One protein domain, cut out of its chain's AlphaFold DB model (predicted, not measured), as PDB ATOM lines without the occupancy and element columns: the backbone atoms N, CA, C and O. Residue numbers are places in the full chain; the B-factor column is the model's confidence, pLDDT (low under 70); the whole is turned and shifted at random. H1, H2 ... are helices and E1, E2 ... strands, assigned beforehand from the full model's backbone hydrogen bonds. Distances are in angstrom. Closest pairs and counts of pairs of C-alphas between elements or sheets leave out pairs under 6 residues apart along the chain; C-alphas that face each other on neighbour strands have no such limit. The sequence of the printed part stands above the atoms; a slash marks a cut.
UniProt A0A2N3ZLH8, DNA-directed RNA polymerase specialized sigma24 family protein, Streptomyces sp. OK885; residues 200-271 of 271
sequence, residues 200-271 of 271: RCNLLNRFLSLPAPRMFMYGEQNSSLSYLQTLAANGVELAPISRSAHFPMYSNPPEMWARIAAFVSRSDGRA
ATOM      1  N   ARG A 200      31.506  -0.050  -1.419       46.56
ATOM      2  CA  ARG A 200      31.519   1.260  -0.727       46.56
ATOM      3  C   ARG A 200      30.689   2.365  -1.386       46.56
ATOM      4  O   ARG A 200      30.360   3.333  -0.705       46.56
ATOM      5  N   CYS A 201      30.331   2.276  -2.671       42.09
ATOM      6  CA  CYS A 201      29.721   3.405  -3.399       42.09
ATOM      7  C   CYS A 201      28.195   3.339  -3.574       42.09
ATOM      8  O   CYS A 201      27.663   3.951  -4.499       42.09
ATOM      9  N   ASN A 202      27.464   2.644  -2.692       61.12
ATOM     10  CA  ASN A 202      25.989   2.631  -2.678       61.12
ATOM     11  C   ASN A 202      25.341   2.150  -4.005       61.12
ATOM     12  O   ASN A 202      24.152   2.361  -4.252       61.12
ATOM     13  N   LEU A 203      26.129   1.516  -4.883       64.06
ATOM     14  CA  LEU A 203      25.721   1.097  -6.224       64.06
ATOM     15  C   LEU A 203      24.742  -0.076  -6.158       64.06
ATOM     16  O   LEU A 203      23.765  -0.108  -6.902       64.06
ATOM     17  N   LEU A 204      24.965  -0.982  -5.201       69.75
ATOM     18  CA  LEU A 204      24.068  -2.094  -4.923       69.75
ATOM     19  C   LEU A 204      22.671  -1.592  -4.541       69.75
ATOM     20  O   LEU A 204      21.693  -1.989  -5.161       69.75
ATOM     21  N   ASN A 205      22.565  -0.638  -3.614       70.06
ATOM     22  CA  ASN A 205      21.269  -0.087  -3.208       70.06
ATOM     23  C   ASN A 205      20.556   0.646  -4.352       70.06
ATOM     24  O   ASN A 205      19.341   0.545  -4.472       70.06
ATOM     25  N   ARG A 206      21.292   1.340  -5.233       68.88
ATOM     26  CA  ARG A 206      20.705   1.970  -6.430       68.88
ATOM     27  C   ARG A 206      20.196   0.945  -7.440       68.88
ATOM     28  O   ARG A 206      19.142   1.136  -8.034       68.88
ATOM     29  N   PHE A 207      20.923  -0.151  -7.634       73.94
ATOM     30  CA  PHE A 207      20.449  -1.264  -8.455       73.94
ATOM     31  C   PHE A 207      19.180  -1.895  -7.853       73.94
ATOM     32  O   PHE A 207      18.204  -2.163  -8.558       73.94
ATOM     33  N   LEU A 208      19.149  -2.040  -6.526       78.44
ATOM     34  CA  LEU A 208      17.993  -2.526  -5.778       78.44
ATOM     35  C   LEU A 208      16.817  -1.530  -5.719       78.44
ATOM     36  O   LEU A 208      15.698  -1.944  -5.424       78.44
ATOM     37  N   SER A 209      17.008  -0.255  -6.067       78.56
ATOM     38  CA  SER A 209      15.917   0.726  -6.148       78.56
ATOM     39  C   SER A 209      15.272   0.834  -7.536       78.56
ATOM     40  O   SER A 209      14.322   1.595  -7.700       78.56
ATOM     41  N   LEU A 210      15.782   0.129  -8.553       76.75
ATOM     42  CA  LEU A 210      15.203   0.165  -9.902       76.75
ATOM     43  C   LEU A 210      13.815  -0.512  -9.923       76.75
ATOM     44  O   LEU A 210      13.713  -1.663  -9.493       76.75
ATOM     45  N   PRO A 211      12.765   0.142 -10.464       79.94
ATOM     46  CA  PRO A 211      11.402  -0.391 -10.503       79.94
ATOM     47  C   PRO A 211      11.203  -1.341 -11.698       79.94
ATOM     48  O   PRO A 211      10.304  -1.154 -12.512       79.94
ATOM     49  N   ALA A 212      12.085  -2.327 -11.847       77.44
ATOM     50  CA  ALA A 212      12.046  -3.301 -12.933       77.44
ATOM     51  C   ALA A 212      12.487  -4.693 -12.446       77.44
ATOM     52  O   ALA A 212      13.227  -4.795 -11.456       77.44
ATOM     53  N   PRO A 213      12.081  -5.772 -13.141       81.25
ATOM     54  CA  PRO A 213      12.659  -7.094 -12.938       81.25
ATOM     55  C   PRO A 213      14.178  -7.033 -13.104       81.25
ATOM     56  O   PRO A 213      14.694  -6.412 -14.036       81.25
ATOM     57  N   ARG A 214      14.915  -7.687 -12.201       85.75
ATOM     58  CA  ARG A 214      16.383  -7.669 -12.195       85.75
ATOM     59  C   ARG A 214      16.947  -9.076 -12.156       85.75
ATOM     60  O   ARG A 214      16.519  -9.891 -11.347       85.75
ATOM     61  N   MET A 215      17.970  -9.303 -12.971       89.56
ATOM     62  CA  MET A 215      18.785 -10.510 -12.949       89.56
ATOM     63  C   MET A 215      20.258 -10.128 -12.819       89.56
ATOM     64  O   MET A 215      20.734  -9.213 -13.495       89.56
ATOM     65  N   PHE A 216      20.988 -10.844 -11.968       86.88
ATOM     66  CA  PHE A 216      22.429 -10.728 -11.807       86.88
ATOM     67  C   PHE A 216      23.109 -12.016 -12.277       86.88
ATOM     68  O   PHE A 216      22.978 -13.077 -11.663       86.88
ATOM     69  N   MET A 217      23.839 -11.915 -13.387       85.81
ATOM     70  CA  MET A 217      24.602 -13.026 -13.954       85.81
ATOM     71  C   MET A 217      26.035 -13.014 -13.431       85.81
ATOM     72  O   MET A 217      26.713 -11.988 -13.491       85.81
ATOM     73  N   TYR A 218      26.526 -14.167 -12.991       81.19
ATOM     74  CA  TYR A 218      27.896 -14.327 -12.503       81.19
ATOM     75  C   TYR A 218      28.473 -15.660 -12.969       81.19
ATOM     76  O   TYR A 218      27.744 -16.597 -13.277       81.19
ATOM     77  N   GLY A 219      29.797 -15.751 -13.070       78.69
ATOM     78  CA  GLY A 219      30.433 -17.022 -13.394       78.69
ATOM     79  C   GLY A 219      30.431 -17.959 -12.197       78.69
ATOM     80  O   GLY A 219      30.636 -17.512 -11.075       78.69
ATOM     81  N   GLU A 220      30.244 -19.252 -12.438       76.44
ATOM     82  CA  GLU A 220      30.229 -20.307 -11.417       76.44
ATOM     83  C   GLU A 220      31.407 -20.247 -10.426       76.44
ATOM     84  O   GLU A 220      31.214 -20.476  -9.235       76.44
ATOM     85  N   GLN A 221      32.606 -19.851 -10.872       72.06
ATOM     86  CA  GLN A 221      33.784 -19.703  -9.996       72.06
ATOM     87  C   GLN A 221      33.651 -18.571  -8.963       72.06
ATOM     88  O   GLN A 221      34.437 -18.496  -8.024       72.06
ATOM     89  N   ASN A 222      32.664 -17.693  -9.135       76.75
ATOM     90  CA  ASN A 222      32.343 -16.579  -8.249       76.75
ATOM     91  C   ASN A 222      31.065 -16.836  -7.433       76.75
ATOM     92  O   ASN A 222      30.432 -15.901  -6.952       76.75
ATOM     93  N   SER A 223      30.663 -18.098  -7.267       81.06
ATOM     94  CA  SER A 223      29.514 -18.481  -6.435       81.06
ATOM     95  C   SER A 223      29.677 -18.149  -4.949       81.06
ATOM     96  O   SER A 223      28.690 -18.130  -4.221       81.06
ATOM     97  N   SER A 224      30.899 -17.838  -4.510       77.12
ATOM     98  CA  SER A 224      31.241 -17.453  -3.139       77.12
ATOM     99  C   SER A 224      31.207 -15.940  -2.868       77.12
ATOM    100  O   SER A 224      31.581 -15.516  -1.775       77.12
ATOM    101  N   LEU A 225      30.781 -15.107  -3.826       76.19
ATOM    102  CA  LEU A 225      30.693 -13.656  -3.630       76.19
ATOM    103  C   LEU A 225      29.679 -13.301  -2.528       76.19
ATOM    104  O   LEU A 225      28.502 -13.656  -2.603       76.19
ATOM    105  N   SER A 226      30.133 -12.549  -1.524       74.25
ATOM    106  CA  SER A 226      29.379 -12.237  -0.299       74.25
ATOM    107  C   SER A 226      28.057 -11.503  -0.549       74.25
ATOM    108  O   SER A 226      27.075 -11.739   0.149       74.25
ATOM    109  N   TYR A 227      27.995 -10.647  -1.570       76.00
ATOM    110  CA  TYR A 227      26.811  -9.844  -1.886       76.00
ATOM    111  C   TYR A 227      25.729 -10.589  -2.685       76.00
ATOM    112  O   TYR A 227      24.636 -10.048  -2.865       76.00
ATOM    113  N   LEU A 228      25.979 -11.820  -3.153       81.31
ATOM    114  CA  LEU A 228      24.961 -12.609  -3.863       81.31
ATOM    115  C   LEU A 228      23.747 -12.891  -2.970       81.31
ATOM    116  O   LEU A 228      22.611 -12.797  -3.427       81.31
ATOM    117  N   GLN A 229      23.975 -13.152  -1.681       82.06
ATOM    118  CA  GLN A 229      22.893 -13.364  -0.715       82.06
ATOM    119  C   GLN A 229      22.018 -12.114  -0.570       82.06
ATOM    120  O   GLN A 229      20.793 -12.207  -0.606       82.06
ATOM    121  N   THR A 230      22.639 -10.935  -0.487       80.69
ATOM    122  CA  THR A 230      21.932  -9.650  -0.415       80.69
ATOM    123  C   THR A 230      21.103  -9.387  -1.670       80.69
ATOM    124  O   THR A 230      19.967  -8.932  -1.568       80.69
ATOM    125  N   LEU A 231      21.635  -9.698  -2.855       83.44
ATOM    126  CA  LEU A 231      20.910  -9.567  -4.123       83.44
ATOM    127  C   LEU A 231      19.668 -10.466  -4.158       83.44
ATOM    128  O   LEU A 231      18.570  -9.976  -4.426       83.44
ATOM    129  N   ALA A 232      19.827 -11.750  -3.827       84.25
ATOM    130  CA  ALA A 232      18.716 -12.698  -3.785       84.25
ATOM    131  C   ALA A 232      17.637 -12.271  -2.777       84.25
ATOM    132  O   ALA A 232      16.450 -12.281  -3.102       84.25
ATOM    133  N   ALA A 233      18.042 -11.817  -1.586       84.38
ATOM    134  CA  ALA A 233      17.127 -11.339  -0.549       84.38
ATOM    135  C   ALA A 233      16.304 -10.108  -0.976       84.38
ATOM    136  O   ALA A 233      15.230  -9.874  -0.431       84.38
ATOM    137  N   ASN A 234      16.777  -9.338  -1.961       84.50
ATOM    138  CA  ASN A 234      16.094  -8.154  -2.487       84.50
ATOM    139  C   ASN A 234      15.419  -8.401  -3.853       84.50
ATOM    140  O   ASN A 234      15.187  -7.464  -4.619       84.50
ATOM    141  N   GLY A 235      15.098  -9.663  -4.164       82.06
ATOM    142  CA  GLY A 235      14.293 -10.025  -5.333       82.06
ATOM    143  C   GLY A 235      15.033  -9.941  -6.670       82.06
ATOM    144  O   GLY A 235      14.398  -9.768  -7.710       82.06
ATOM    145  N   VAL A 236      16.365 -10.031  -6.659       86.62
ATOM    146  CA  VAL A 236      17.180 -10.131  -7.877       86.62
ATOM    147  C   VAL A 236      17.372 -11.604  -8.235       86.62
ATOM    148  O   VAL A 236      17.871 -12.381  -7.422       86.62
ATOM    149  N   GLU A 237      17.026 -11.986  -9.466       87.56
ATOM    150  CA  GLU A 237      17.259 -13.339  -9.976       87.56
ATOM    151  C   GLU A 237      18.766 -13.587 -10.127       87.56
ATOM    152  O   GLU A 237      19.466 -12.858 -10.831       87.56
ATOM    153  N   LEU A 238      19.286 -14.621  -9.470       89.31
ATOM    154  CA  LEU A 238      20.686 -15.011  -9.586       89.31
ATOM    155  C   LEU A 238      20.861 -16.045 -10.700       89.31
ATOM    156  O   LEU A 238      20.269 -17.120 -10.662       89.31
ATOM    157  N   ALA A 239      21.721 -15.739 -11.671       87.62
ATOM    158  CA  ALA A 239      21.979 -16.603 -12.818       87.62
ATOM    159  C   ALA A 239      23.468 -17.000 -12.888       87.62
ATOM    160  O   ALA A 239      24.267 -16.285 -13.506       87.62
ATOM    161  N   PRO A 240      23.870 -18.127 -12.265       86.44
ATOM    162  CA  PRO A 240      25.212 -18.664 -12.444       86.44
ATOM    163  C   PRO A 240      25.388 -19.147 -13.883       86.44
ATOM    164  O   PRO A 240      24.525 -19.838 -14.421       86.44
ATOM    165  N   ILE A 241      26.522 -18.799 -14.480       78.25
ATOM    166  CA  ILE A 241      26.925 -19.212 -15.821       78.25
ATOM    167  C   ILE A 241      28.038 -20.251 -15.688       78.25
ATOM    168  O   ILE A 241      29.115 -19.955 -15.148       78.25
ATOM    169  N   SER A 242      27.781 -21.468 -16.166       72.38
ATOM    170  CA  SER A 242      28.702 -22.596 -16.031       72.38
ATOM    171  C   SER A 242      29.994 -22.358 -16.800       72.38
ATOM    172  O   SER A 242      30.008 -21.712 -17.855       72.38
ATOM    173  N   ARG A 243      31.103 -22.902 -16.275       70.44
ATOM    174  CA  ARG A 243      32.451 -22.771 -16.869       70.44
ATOM    175  C   ARG A 243      32.900 -21.315 -17.065       70.44
ATOM    176  O   ARG A 243      33.751 -21.030 -17.908       70.44
ATOM    177  N   SER A 244      32.349 -20.388 -16.280       64.50
ATOM    178  CA  SER A 244      32.709 -18.973 -16.318       64.50
ATOM    179  C   SER A 244      33.364 -18.498 -15.027       64.50
ATOM    180  O   SER A 244      32.973 -18.871 -13.924       64.50
ATOM    181  N   ALA A 245      34.335 -17.601 -15.197       65.75
ATOM    182  CA  ALA A 245      34.962 -16.830 -14.134       65.75
ATOM    183  C   ALA A 245      34.367 -15.407 -14.095       65.75
ATOM    184  O   ALA A 245      33.152 -15.218 -14.062       65.75
ATOM    185  N   HIS A 246      35.218 -14.385 -14.141       51.41
ATOM    186  CA  HIS A 246      34.838 -12.981 -13.984       51.41
ATOM    187  C   HIS A 246      33.995 -12.398 -15.134       51.41
ATOM    188  O   HIS A 246      33.297 -11.408 -14.943       51.41
ATOM    189  N   PHE A 247      34.043 -12.983 -16.334       52.31
ATOM    190  CA  PHE A 247      33.336 -12.440 -17.494       52.31
ATOM    191  C   PHE A 247      32.436 -13.485 -18.166       52.31
ATOM    192  O   PHE A 247      32.838 -14.069 -19.179       52.31
ATOM    193  N   PRO A 248      31.203 -13.671 -17.654       59.06
ATOM    194  CA  PRO A 248      30.202 -14.588 -18.213       59.06
ATOM    195  C   PRO A 248      30.026 -14.480 -19.725       59.06
ATOM    196  O   PRO A 248      30.008 -15.490 -20.426       59.06
ATOM    197  N   MET A 249      30.048 -13.246 -20.234       52.16
ATOM    198  CA  MET A 249      29.924 -12.932 -21.658       52.16
ATOM    199  C   MET A 249      31.020 -13.548 -22.536       52.16
ATOM    200  O   MET A 249      30.782 -13.807 -23.711       52.16
ATOM    201  N   TYR A 250      32.222 -13.784 -22.004       50.53
ATOM    202  CA  TYR A 250      33.349 -14.295 -22.790       50.53
ATOM    203  C   TYR A 250      33.632 -15.776 -22.564       50.53
ATOM    204  O   TYR A 250      34.302 -16.379 -23.400       50.53
ATOM    205  N   SER A 251      33.176 -16.334 -21.443       60.62
ATOM    206  CA  SER A 251      33.465 -17.715 -21.053       60.62
ATOM    207  C   SER A 251      32.383 -18.694 -21.496       60.62
ATOM    208  O   SER A 251      32.715 -19.769 -21.985       60.62
ATOM    209  N   ASN A 252      31.107 -18.326 -21.364       65.56
ATOM    210  CA  ASN A 252      29.992 -19.140 -21.851       65.56
ATOM    211  C   ASN A 252      28.844 -18.247 -22.368       65.56
ATOM    212  O   ASN A 252      27.778 -18.141 -21.754       65.56
ATOM    213  N   PRO A 253      29.083 -17.553 -23.497       66.88
ATOM    214  CA  PRO A 253      28.097 -16.678 -24.117       66.88
ATOM    215  C   PRO A 253      26.765 -17.354 -24.484       66.88
ATOM    216  O   PRO A 253      25.746 -16.705 -24.257       66.88
ATOM    217  N   PRO A 254      26.702 -18.598 -25.011       68.12
ATOM    218  CA  PRO A 254      25.422 -19.238 -25.323       68.12
ATOM    219  C   PRO A 254      24.517 -19.370 -24.100       68.12
ATOM    220  O   PRO A 254      23.354 -18.979 -24.160       68.12
ATOM    221  N   GLU A 255      25.056 -19.851 -22.976       68.50
ATOM    222  CA  GLU A 255      24.278 -19.957 -21.742       68.50
ATOM    223  C   GLU A 255      23.867 -18.574 -21.232       68.50
ATOM    224  O   GLU A 255      22.706 -18.374 -20.887       68.50
ATOM    225  N   MET A 256      24.776 -17.594 -21.250       77.44
ATOM    226  CA  MET A 256      24.448 -16.222 -20.856       77.44
ATOM    227  C   MET A 256      23.275 -15.659 -21.674       77.44
ATOM    228  O   MET A 256      22.337 -15.104 -21.103       77.44
ATOM    229  N   TRP A 257      23.296 -15.816 -22.999       71.38
ATOM    230  CA  TRP A 257      22.220 -15.340 -23.869       71.38
ATOM    231  C   TRP A 257      20.912 -16.101 -23.654       71.38
ATOM    232  O   TRP A 257      19.861 -15.467 -23.612       71.38
ATOM    233  N   ALA A 258      20.967 -17.418 -23.438       70.50
ATOM    234  CA  ALA A 258      19.787 -18.211 -23.101       70.50
ATOM    235  C   ALA A 258      19.127 -17.723 -21.797       70.50
ATOM    236  O   ALA A 258      17.907 -17.577 -21.739       70.50
ATOM    237  N   ARG A 259      19.925 -17.388 -20.771       78.38
ATOM    238  CA  ARG A 259      19.419 -16.822 -19.506       78.38
ATOM    239  C   ARG A 259      18.751 -15.465 -19.716       78.38
ATOM    240  O   ARG A 259      17.663 -15.248 -19.194       78.38
ATOM    241  N   ILE A 260      19.358 -14.575 -20.507       75.62
ATOM    242  CA  ILE A 260      18.774 -13.262 -20.832       75.62
ATOM    243  C   ILE A 260      17.450 -13.424 -21.580       75.62
ATOM    244  O   ILE A 260      16.460 -12.810 -21.193       75.62
ATOM    245  N   ALA A 261      17.414 -14.258 -22.621       70.56
ATOM    246  CA  ALA A 261      16.209 -14.477 -23.417       70.56
ATOM    247  C   ALA A 261      15.057 -15.029 -22.561       70.56
ATOM    248  O   ALA A 261      13.933 -14.526 -22.630       70.56
ATOM    249  N   ALA A 262      15.347 -16.007 -21.699       74.56
ATOM    250  CA  ALA A 262      14.362 -16.573 -20.785       74.56
ATOM    251  C   ALA A 262      13.864 -15.539 -19.759       74.56
ATOM    252  O   ALA A 262      12.673 -15.486 -19.463       74.56
ATOM    253  N   PHE A 263      14.762 -14.702 -19.238       81.81
ATOM    254  CA  PHE A 263      14.433 -13.656 -18.273       81.81
ATOM    255  C   PHE A 263      13.521 -12.569 -18.862       81.81
ATOM    256  O   PHE A 263      12.513 -12.211 -18.252       81.81
ATOM    257  N   VAL A 264      13.842 -12.076 -20.063       73.44
ATOM    258  CA  VAL A 264      13.031 -11.071 -20.771       73.44
ATOM    259  C   VAL A 264      11.650 -11.634 -21.104       73.44
ATOM    260  O   VAL A 264      10.645 -11.001 -20.799       73.44
ATOM    261  N   SER A 265      11.581 -12.871 -21.609       71.44
ATOM    262  CA  SER A 265      10.306 -13.513 -21.968       71.44
ATOM    263  C   SER A 265       9.347 -13.644 -20.777       71.44
ATOM    264  O   SER A 265       8.147 -13.426 -20.924       71.44
ATOM    265  N   ARG A 266       9.875 -13.950 -19.580       79.56
ATOM    266  CA  ARG A 266       9.087 -13.988 -18.335       79.56
ATOM    267  C   ARG A 266       8.686 -12.599 -17.841       79.56
ATOM    268  O   ARG A 266       7.612 -12.446 -17.270       79.56
ATOM    269  N   SER A 267       9.550 -11.607 -18.033       73.69
ATOM    270  CA  SER A 267       9.343 -10.238 -17.545       73.69
ATOM    271  C   SER A 267       8.311  -9.461 -18.369       73.69
ATOM    272  O   SER A 267       7.606  -8.625 -17.813       73.69
ATOM    273  N   ASP A 268       8.181  -9.780 -19.659       69.62
ATOM    274  CA  ASP A 268       7.227  -9.150 -20.583       69.62
ATOM    275  C   ASP A 268       5.833  -9.815 -20.575       69.62
ATOM    276  O   ASP A 268       4.967  -9.460 -21.374       69.62
ATOM    277  N   GLY A 269       5.590 -10.792 -19.688       53.38
ATOM    278  CA  GLY A 269       4.278 -11.435 -19.535       53.38
ATOM    279  C   GLY A 269       3.853 -12.337 -20.702       53.38
ATOM    280  O   GLY A 269       2.664 -12.587 -20.868       53.38
ATOM    281  N   ARG A 270       4.797 -12.838 -21.511       44.00
ATOM    282  CA  ARG A 270       4.545 -13.817 -22.593       44.00
ATOM    283  C   ARG A 270       4.681 -15.279 -22.129       44.00
ATOM    284  O   ARG A 270       5.149 -16.118 -22.897       44.00
ATOM    285  N   ALA A 271       4.326 -15.565 -20.877       42.31
ATOM    286  CA  ALA A 271       4.345 -16.913 -20.303       42.31
ATOM    287  C   ALA A 271       2.935 -17.503 -20.239       42.31
ATOM    288  O   ALA A 271       2.014 -16.753 -19.847       42.31
TER     289      ALA A 271
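Overview. This is residues 200 to 271 of the 271 residues of the protein "DNA-directed RNA polymerase specialized sigma24 family protein" of Streptomyces sp. OK885 (UniProt A0A2N3ZLH8). A short pair of parallel strands, E1 and E2, makes the middle of this small domain, with helix H2 packing over one side of the pair and the longer helix H4 over the other, both running back against the strands' direction. H1 sits beyond the sheet, near H2, while the four-residue H3 lies by the far ends of the strands, near the start of H4. The printed part has 72 residues, with four named helices and two named strands in the order H1, E1, H2, E2, H3, H4; the sheet has the order E1, E2 and is parallel. The class is mixed, helices and strands. The whole is compact, with a radius of gyration of the C-alphas of 12.8 A, and the C-alphas span 33 by 30 by 17 A along the three main axes.

Along the chain. The printed part begins at Arg 200, and H1 follows at residues 203 to 208, with C-alpha 203 at (25.721, 1.097, -6.224). A short link, residues 209 to 214, leads to E1, residues 215 to 219, which is 13.4 A long from first to last C-alpha; C-alpha 215 stands at (18.785, -10.510, -12.949). Another short link, residues 220 to 227, comes before H2, residues 228 to 233, 8.6 A long. The tight link of residues 234 to 236 then leads into E2, residues 237 to 241, 12.7 A long. After a short link, residues 242 to 247, comes H3, residues 248 to 251, 5.3 A long. The single residue Asn 252 makes the tight link to H4, residues 253 to 267, the longest helix, 20.9 A from first to last C-alpha. It ends with C-alpha 267 at (9.343, -10.238, -17.545).

Arrangement. E1 and E2 are parallel neighbours, with 25 degrees between their N-to-C directions. The C-alphas of 215 and 237, which face each other, are 4.4 A apart. N 216 and O 237 are within hydrogen-bond range at 2.8 A, and N 239 and O 216 at 2.9 A. E1, H2 and E2 form a strand-helix-strand unit, two parallel neighbour strands with a helix between them along the chain, and its crossover is right-handed. The closest C-alphas of H2 and E2 are those of Ala 232 and Leu 238, 6.5 A apart. The closest C-alphas of E2 and H4 are those of Ile 241 and Met 256, 6.4 A apart. Those of Met 215 and Phe 263 are the closest of E1 and H4, at 7.6 A. H2 and H4 are apart. H1 and H2 are close but not clearly touching, with the C-alphas of Leu 208 and Leu 231 closest at 7.8 A; they stand at a shallow tilt of 32 degrees and run the same way. H1 and E2 are apart, and so are H1 and H4. The closest C-alphas of E1 and H3 are those of Gly 219 and Pro 248, 5.4 A apart. H3 and H4 are close but not clearly touching, with the C-alphas of Met 249 and Met 256 closest at 6.4 A. In H1, H2 and H4 every O i to N i+4 pair is within hydrogen-bond range; H3 is too short for such a pair.

Size, cuts and confidence. The C-alphas of Arg 200 and Ala 271, the two farthest apart, are 38.1 A from each other. The printed part has no cut and ends at the chain's last residue, and no link between its elements is long. The mean pLDDT of the printed part is 72.8. The model's confidence is under 70 at residues 200 to 204, residue 206, residues 244 to 255 and residues 268 to 271.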